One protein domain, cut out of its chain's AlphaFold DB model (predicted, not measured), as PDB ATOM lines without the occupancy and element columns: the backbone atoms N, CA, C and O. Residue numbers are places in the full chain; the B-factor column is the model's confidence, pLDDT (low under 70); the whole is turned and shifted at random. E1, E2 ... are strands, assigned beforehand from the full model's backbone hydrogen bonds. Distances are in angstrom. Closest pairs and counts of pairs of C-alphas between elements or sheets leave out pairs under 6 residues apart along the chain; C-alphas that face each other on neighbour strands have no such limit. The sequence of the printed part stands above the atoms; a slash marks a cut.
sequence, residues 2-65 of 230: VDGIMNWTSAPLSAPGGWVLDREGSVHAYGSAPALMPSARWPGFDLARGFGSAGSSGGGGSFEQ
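What this domain is: This is residues 2 to 65 of the 230 residues of an uncharacterized protein of Chloroflexi bacterium (UniProt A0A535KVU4). What shape? Little is regular: a small meander sheet, E1 - E2 - E3, each strand antiparallel to the one before, with hairpin E4 - E5 near E1 and a long loop, residues 32 to 49. What parts? Of 64 printed residues, 20 are in five strands, E1 to E5 along the chain, with no named helix: all strand. It is compact, radius of gyration of the C-alphas 11.6 A, spanning 36 by 21 by 20 A.

Where its parts are: Where is the sheet? E1 is residues 4 to 7, from C-alpha 4 at (190.787, 162.713, 148.015); E2 is 17 to 21, 13.5 A; E3 is 27 to 31. And the hairpin? E4 is residues 50 to 52; E5 is 60 to 62, ending at (186.031, 159.593, 143.257).

How they stand to each other: What pairs? N 6 and O 19, and N 20 and O 28, are each 2.8 A apart, within hydrogen-bond range. What nears E1? The closest C-alphas of E1 and E5, 6 and 61, are 6.8 A apart.

The domain as a whole: How long? C-alphas 14 and 44, the farthest apart, span 36.9 A. How sure? Residues 51 to 65, among others, have pLDDT under 70.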
ATOM      1  N   VAL A   2     189.960 170.378 148.978       48.38
ATOM      2  CA  VAL A   2     189.825 168.944 149.316       48.38
ATOM      3  C   VAL A   2     190.687 168.046 148.424       48.38
ATOM      4  O   VAL A   2     190.510 168.061 147.204       48.38
ATOM      5  N   ASP A   3     191.561 167.287 149.082       66.50
ATOM      6  CA  ASP A   3     192.351 166.173 148.569       66.50
ATOM      7  C   ASP A   3     191.560 164.879 148.815       66.50
ATOM      8  O   ASP A   3     190.964 164.700 149.885       66.50
ATOM      9  N   GLY A   4     191.493 163.981 147.835       67.69
ATOM     10  CA  GLY A   4     190.787 162.713 148.015       67.69
ATOM     11  C   GLY A   4     191.541 161.833 149.010       67.69
ATOM     12  O   GLY A   4     192.660 161.420 148.713       67.69
ATOM     13  N   ILE A   5     190.953 161.531 150.173       77.62
ATOM     14  CA  ILE A   5     191.547 160.594 151.136       77.62
ATOM     15  C   ILE A   5     191.021 159.178 150.908       77.62
ATOM     16  O   ILE A   5     189.815 158.937 150.860       77.62
ATOM     17  N   MET A   6     191.946 158.234 150.803       78.12
ATOM     18  CA  MET A   6     191.679 156.821 150.582       78.12
ATOM     19  C   MET A   6     192.289 156.017 151.722       78.12
ATOM     20  O   MET A   6     193.505 156.013 151.895       78.12
ATOM     21  N   ASN A   7     191.462 155.324 152.502       82.00
ATOM     22  CA  ASN A   7     191.952 154.436 153.557       82.00
ATOM     23  C   ASN A   7     192.441 153.119 152.946       82.00
ATOM     24  O   ASN A   7     191.736 152.502 152.144       82.00
ATOM     25  N   TRP A   8     193.626 152.660 153.348       83.44
ATOM     26  CA  TRP A   8     194.142 151.365 152.926       83.44
ATOM     27  C   TRP A   8     193.549 150.261 153.799       83.44
ATOM     28  O   TRP A   8     193.884 150.115 154.971       83.44
ATOM     29  N   THR A   9     192.658 149.460 153.224       78.38
ATOM     30  CA  THR A   9     191.895 148.446 153.969       78.38
ATOM     31  C   THR A   9     192.728 147.243 154.417       78.38
ATOM     32  O   THR A   9     192.277 146.496 155.279       78.38
ATOM     33  N   SER A  10     193.949 147.064 153.896       82.00
ATOM     34  CA  SER A  10     194.914 146.092 154.439       82.00
ATOM     35  C   SER A  10     195.843 146.666 155.506       82.00
ATOM     36  O   SER A  10     196.717 145.939 155.978       82.00
ATOM     37  N   ALA A  11     195.696 147.938 155.888       82.75
ATOM     38  CA  ALA A  11     196.500 148.499 156.963       82.75
ATOM     39  C   ALA A  11     196.261 147.712 158.270       82.75
ATOM     40  O   ALA A  11     195.106 147.456 158.628       82.75
ATOM     41  N   PRO A  12     197.317 147.330 159.015       84.31
ATOM     42  CA  PRO A  12     197.155 146.741 160.337       84.31
ATOM     43  C   PRO A  12     196.376 147.690 161.252       84.31
ATOM     44  O   PRO A  12     196.631 148.892 161.254       84.31
ATOM     45  N   LEU A  13     195.487 147.163 162.099       83.00
ATOM     46  CA  LEU A  13     194.742 147.992 163.063       83.00
ATOM     47  C   LEU A  13     195.666 148.795 163.996       83.00
ATOM     48  O   LEU A  13     195.308 149.880 164.442       83.00
ATOM     49  N   SER A  14     196.868 148.280 164.267       92.12
ATOM     50  CA  SER A  14     197.901 148.943 165.069       92.12
ATOM     51  C   SER A  14     198.661 150.047 164.328       92.12
ATOM     52  O   SER A  14     199.422 150.782 164.949       92.12
ATOM     53  N   ALA A  15     198.506 150.142 163.009       88.44
ATOM     54  CA  ALA A  15     199.185 151.109 162.161       88.44
ATOM     55  C   ALA A  15     198.289 151.430 160.954       88.44
ATOM     56  O   ALA A  15     198.540 150.920 159.860       88.44
ATOM     57  N   PRO A  16     197.224 152.234 161.130       88.81
ATOM     58  CA  PRO A  16     196.380 152.644 160.017       88.81
ATOM     59  C   PRO A  16     197.195 153.434 158.987       88.81
ATOM     60  O   PRO A  16     198.218 154.046 159.302       88.81
ATOM     61  N   GLY A  17     196.746 153.422 157.740       88.69
ATOM     62  CA  GLY A  17     197.409 154.127 156.655       88.69
ATOM     63  C   GLY A  17     196.512 154.255 155.441       88.69
ATOM     64  O   GLY A  17     195.473 153.600 155.344       88.69
ATOM     65  N   GLY A  18     196.921 155.104 154.513       87.75
ATOM     66  CA  GLY A  18     196.204 155.313 153.271       87.75
ATOM     67  C   GLY A  18     196.938 156.252 152.331       87.75
ATOM     68  O   GLY A  18     198.134 156.501 152.475       87.75
ATOM     69  N   TRP A  19     196.194 156.790 151.375       87.75
ATOM     70  CA  TRP A  19     196.704 157.730 150.393       87.75
ATOM     71  C   TRP A  19     195.874 158.997 150.351       87.75
ATOM     72  O   TRP A  19     194.664 158.975 150.571       87.75
ATOM     73  N   VAL A  20     196.548 160.091 150.034       84.75
ATOM     74  CA  VAL A  20     195.954 161.370 149.682       84.75
ATOM     75  C   VAL A  20     196.265 161.617 148.210       84.75
ATOM     76  O   VAL A  20     197.432 161.634 147.824       84.75
ATOM     77  N   LEU A  21     195.229 161.761 147.387       84.50
ATOM     78  CA  LEU A  21     195.354 162.181 145.994       84.50
ATOM     79  C   LEU A  21     195.224 163.702 145.934       84.50
ATOM     80  O   LEU A  21     194.176 164.242 146.299       84.50
ATOM     81  N   ASP A  22     196.276 164.366 145.462       82.19
ATOM     82  CA  ASP A  22     196.195 165.780 145.111       82.19
ATOM     83  C   ASP A  22     195.538 165.975 143.738       82.19
ATOM     84  O   ASP A  22     195.328 165.036 142.965       82.19
ATOM     85  N   ARG A  23     195.199 167.224 143.430       76.25
ATOM     86  CA  ARG A  23     194.453 167.572 142.217       76.25
ATOM     87  C   ARG A  23     195.293 167.563 140.937       76.25
ATOM     88  O   ARG A  23     194.722 167.519 139.853       76.25
ATOM     89  N   GLU A  24     196.617 167.525 141.057       84.75
ATOM     90  CA  GLU A  24     197.558 167.396 139.936       84.75
ATOM     91  C   GLU A  24     197.878 165.922 139.627       84.75
ATOM     92  O   GLU A  24     198.617 165.616 138.692       84.75
ATOM     93  N   GLY A  25     197.321 164.976 140.389       81.75
ATOM     94  CA  GLY A  25     197.476 163.541 140.165       81.75
ATOM     95  C   GLY A  25     198.608 162.889 140.959       81.75
ATOM     96  O   GLY A  25     198.901 161.714 140.727       81.75
ATOM     97  N   SER A  26     199.259 163.589 141.892       85.88
ATOM     98  CA  SER A  26     200.221 162.946 142.794       85.88
ATOM     99  C   SER A  26     199.514 162.244 143.951       85.88
ATOM    100  O   SER A  26     198.501 162.698 144.482       85.88
ATOM    101  N   VAL A  27     200.079 161.106 144.346       86.50
ATOM    102  CA  VAL A  27     199.546 160.243 145.398       86.50
ATOM    103  C   VAL A  27     200.530 160.241 146.560       86.50
ATOM    104  O   VAL A  27     201.659 159.768 146.433       86.50
ATOM    105  N   HIS A  28     200.091 160.764 147.697       86.69
ATOM    106  CA  HIS A  28     200.885 160.909 148.911       86.69
ATOM    107  C   HIS A  28     200.463 159.839 149.914       86.69
ATOM    108  O   HIS A  28     199.323 159.824 150.373       86.69
ATOM    109  N   ALA A  29     201.362 158.912 150.239       89.00
ATOM    110  CA  ALA A  29     201.090 157.902 151.258       89.00
ATOM    111  C   ALA A  29     201.139 158.515 152.667       89.00
ATOM    112  O   ALA A  29     201.979 159.368 152.954       89.00
ATOM    113  N   TYR A  30     200.272 158.041 153.558       89.19
ATOM    114  CA  TYR A  30     200.314 158.341 154.985       89.19
ATOM    115  C   TYR A  30     200.166 157.061 155.818       89.19
ATOM    116  O   TYR A  30     199.606 156.055 155.374       89.19
ATOM    117  N   GLY A  31     200.647 157.109 157.062       90.81
ATOM    118  CA  GLY A  31     200.606 155.962 157.967       90.81
ATOM    119  C   GLY A  31     201.427 154.783 157.437       90.81
ATOM    120  O   GLY A  31     202.548 154.970 156.975       90.81
ATOM    121  N   SER A  32     200.879 153.569 157.510       90.62
ATOM    122  CA  SER A  32     201.558 152.341 157.058       90.62
ATOM    123  C   SER A  32     201.446 152.052 155.558       90.62
ATOM    124  O   SER A  32     201.957 151.027 155.100       90.62
ATOM    125  N   ALA A  33     200.757 152.901 154.794       87.75
ATOM    126  CA  ALA A  33     200.490 152.610 153.395       87.75
ATOM    127  C   ALA A  33     201.770 152.654 152.544       87.75
ATOM    128  O   ALA A  33     202.604 153.546 152.723       87.75
ATOM    129  N   PRO A  34     201.936 151.724 151.586       87.06
ATOM    130  CA  PRO A  34     203.076 151.749 150.683       87.06
ATOM    131  C   PRO A  34     202.994 152.947 149.732       87.06
ATOM    132  O   PRO A  34     201.910 153.365 149.327       87.06
ATOM    133  N   ALA A  35     204.145 153.479 149.323       86.44
ATOM    134  CA  ALA A  35     204.190 154.498 148.281       86.44
ATOM    135  C   ALA A  35     203.656 153.926 146.959       86.44
ATOM    136  O   ALA A  35     204.038 152.827 146.551       86.44
ATOM    137  N   LEU A  36     202.791 154.683 146.287       81.12
ATOM    138  CA  LEU A  36     202.242 154.312 144.988       81.12
ATOM    139  C   LEU A  36     202.699 155.294 143.920       81.12
ATOM    140  O   LEU A  36     202.782 156.499 144.152       81.12
ATOM    141  N   MET A  37     202.972 154.759 142.733       81.62
ATOM    142  CA  MET A  37     203.230 155.573 141.555       81.62
ATOM    143  C   MET A  37     201.902 155.822 140.835       81.62
ATOM    144  O   MET A  37     201.246 154.854 140.447       81.62
ATOM    145  N   PRO A  38     201.481 157.085 140.665       79.94
ATOM    146  CA  PRO A  38     200.279 157.394 139.906       79.94
ATOM    147  C   PRO A  38     200.489 157.066 138.426       79.94
ATOM    148  O   PRO A  38     201.568 157.286 137.875       79.94
ATOM    149  N   SER A  39     199.441 156.560 137.782       76.81
ATOM    150  CA  SER A  39     199.446 156.223 136.354       76.81
ATOM    151  C   SER A  39     199.388 157.451 135.440       76.81
ATOM    152  O   SER A  39     199.732 157.345 134.268       76.81
ATOM    153  N   ALA A  40     198.952 158.601 135.959       78.88
ATOM    154  CA  ALA A  40     198.877 159.872 135.249       78.88
ATOM    155  C   ALA A  40     199.086 161.041 136.223       78.88
ATOM    156  O   ALA A  40     198.773 160.925 137.408       78.88
ATOM    157  N   ARG A  41     199.630 162.151 135.717       81.12
ATOM    158  CA  ARG A  41     199.759 163.428 136.427       81.12
ATOM    159  C   ARG A  41     199.511 164.570 135.452       81.12
ATOM    160  O   ARG A  41     199.874 164.465 134.281       81.12
ATOM    161  N   TRP A  42     198.996 165.670 135.973       78.19
ATOM    162  CA  TRP A  42     198.735 166.909 135.257       78.19
ATOM    163  C   TRP A  42     199.311 168.096 136.044       78.19
ATOM    164  O   TRP A  42     198.564 168.843 136.670       78.19
ATOM    165  N   PRO A  43     200.646 168.279 136.049       77.81
ATOM    166  CA  PRO A  43     201.275 169.386 136.766       77.81
ATOM    167  C   PRO A  43     200.734 170.740 136.293       77.81
ATOM    168  O   PRO A  43     200.712 171.014 135.093       77.81
ATOM    169  N   GLY A  44     200.318 171.582 137.232       68.88
ATOM    170  CA  GLY A  44     199.695 172.881 136.994       68.88
ATOM    171  C   GLY A  44     198.192 172.834 136.716       68.88
ATOM    172  O   GLY A  44     197.593 173.895 136.550       68.88
ATOM    173  N   PHE A  45     197.571 171.649 136.677       58.44
ATOM    174  CA  PHE A  45     196.148 171.497 136.385       58.44
ATOM    175  C   PHE A  45     195.422 170.741 137.499       58.44
ATOM    176  O   PHE A  45     195.829 169.663 137.921       58.44
ATOM    177  N   ASP A  46     194.287 171.287 137.930       68.62
ATOM    178  CA  ASP A  46     193.342 170.615 138.818       68.62
ATOM    179  C   ASP A  46     192.496 169.631 137.987       68.62
ATOM    180  O   ASP A  46     191.412 169.988 137.533       68.62
ATOM    181  N   LEU A  47     193.003 168.415 137.737       69.69
ATOM    182  CA  LEU A  47     192.378 167.414 136.849       69.69
ATOM    183  C   LEU A  47     192.241 166.014 137.444       69.69
ATOM    184  O   LEU A  47     191.443 165.221 136.950       69.69
ATOM    185  N   ALA A  48     192.971 165.672 138.504       72.25
ATOM    186  CA  ALA A  48     192.726 164.403 139.174       72.25
ATOM    187  C   ALA A  48     191.318 164.430 139.791       72.25
ATOM    188  O   ALA A  48     190.933 165.427 140.405       72.25
ATOM    189  N   ARG A  49     190.534 163.363 139.594       69.81
ATOM    190  CA  ARG A  49     189.130 163.249 140.061       69.81
ATOM    191  C   ARG A  49     188.851 162.003 140.888       69.81
ATOM    192  O   ARG A  49     187.902 161.955 141.669       69.81
ATOM    193  N   GLY A  50     189.704 160.999 140.745       72.12
ATOM    194  CA  GLY A  50     189.589 159.764 141.484       72.12
ATOM    195  C   GLY A  50     190.849 158.928 141.398       72.12
ATOM    196  O   GLY A  50     191.710 159.123 140.542       72.12
ATOM    197  N   PHE A  51     190.941 157.993 142.327       69.19
ATOM    198  CA  PHE A  51     192.043 157.061 142.461       69.19
ATOM    199  C   PHE A  51     191.478 155.645 142.544       69.19
ATOM    200  O   PHE A  51     190.473 155.424 143.219       69.19
ATOM    201  N   GLY A  52     192.134 154.683 141.899       68.50
ATOM    202  CA  GLY A  52     191.842 153.262 142.056       68.50
ATOM    203  C   GLY A  52     193.131 152.455 142.004       68.50
ATOM    204  O   GLY A  52     193.947 152.660 141.107       68.50
ATOM    205  N   SER A  53     193.329 151.545 142.961       64.38
ATOM    206  CA  SER A  53     194.476 150.634 142.953       64.38
ATOM    207  C   SER A  53     194.065 149.221 142.536       64.38
ATOM    208  O   SER A  53     193.070 148.670 143.005       64.38
ATOM    209  N   ALA A  54     194.851 148.622 141.640       56.44
ATOM    210  CA  ALA A  54     194.697 147.232 141.232       56.44
ATOM    211  C   ALA A  54     195.480 146.336 142.208       56.44
ATOM    212  O   ALA A  54     196.674 146.105 142.042       56.44
ATOM    213  N   GLY A  55     194.823 145.866 143.266       57.81
ATOM    214  CA  GLY A  55     195.405 144.941 144.239       57.81
ATOM    215  C   GLY A  55     194.331 144.278 145.096       57.81
ATOM    216  O   GLY A  55     193.182 144.711 145.096       57.81
ATOM    217  N   SER A  56     194.693 143.237 145.851       50.28
ATOM    218  CA  SER A  56     193.770 142.441 146.687       50.28
ATOM    219  C   SER A  56     193.097 143.224 147.833       50.28
ATOM    220  O   SER A  56     192.276 142.668 148.556       50.28
ATOM    221  N   SER A  57     193.419 144.512 147.977       48.91
ATOM    222  CA  SER A  57     192.776 145.501 148.853       48.91
ATOM    223  C   SER A  57     192.432 146.812 148.141       48.91
ATOM    224  O   SER A  57     192.384 147.878 148.755       48.91
ATOM    225  N   GLY A  58     192.204 146.736 146.829       51.84
ATOM    226  CA  GLY A  58     191.906 147.872 145.966       51.84
ATOM    227  C   GLY A  58     190.629 148.595 146.371       51.84
ATOM    228  O   GLY A  58     189.526 148.091 146.173       51.84
ATOM    229  N   GLY A  59     190.790 149.791 146.937       54.84
ATOM    230  CA  GLY A  59     189.729 150.777 147.098       54.84
ATOM    231  C   GLY A  59     189.798 151.791 145.961       54.84
ATOM    232  O   GLY A  59     190.877 152.297 145.646       54.84
ATOM    233  N   GLY A  60     188.650 152.075 145.352       55.66
ATOM    234  CA  GLY A  60     188.468 153.169 144.403       55.66
ATOM    235  C   GLY A  60     187.642 154.282 145.037       55.66
ATOM    236  O   GLY A  60     186.686 153.997 145.756       55.66
ATOM    237  N   GLY A  61     188.017 155.536 144.815       54.16
ATOM    238  CA  GLY A  61     187.296 156.689 145.340       54.16
ATOM    239  C   GLY A  61     187.364 157.831 144.348       54.16
ATOM    240  O   GLY A  61     188.449 158.215 143.916       54.16
ATOM    241  N   SER A  62     186.190 158.336 143.978       58.66
ATOM    242  CA  SER A  62     186.031 159.593 143.257       58.66
ATOM    243  C   SER A  62     185.602 160.659 144.255       58.66
ATOM    244  O   SER A  62     184.820 160.381 145.166       58.66
ATOM    245  N   PHE A  63     186.125 161.867 144.101       62.19
ATOM    246  CA  PHE A  63     185.648 163.039 144.834       62.19
ATOM    247  C   PHE A  63     184.761 163.941 143.974       62.19
ATOM    248  O   PHE A  63     184.323 164.984 144.463       62.19
ATOM    249  N   GLU A  64     184.441 163.530 142.742       63.62
ATOM    250  CA  GLU A  64     183.364 164.164 141.989       63.62
ATOM    251  C   GLU A  64     182.033 163.942 142.690       63.62
ATOM    252  O   GLU A  64     181.583 162.815 142.909       63.62
ATOM    253  N   GLN A  65     181.380 165.048 143.025       61.78
ATOM    254  CA  GLN A  65     180.029 165.022 143.556       61.78
ATOM    255  C   GLN A  65     179.040 165.275 142.416       61.78
ATOM    256  O   GLN A  65     179.265 166.117 141.547       61.78
TER     257      GLN A  65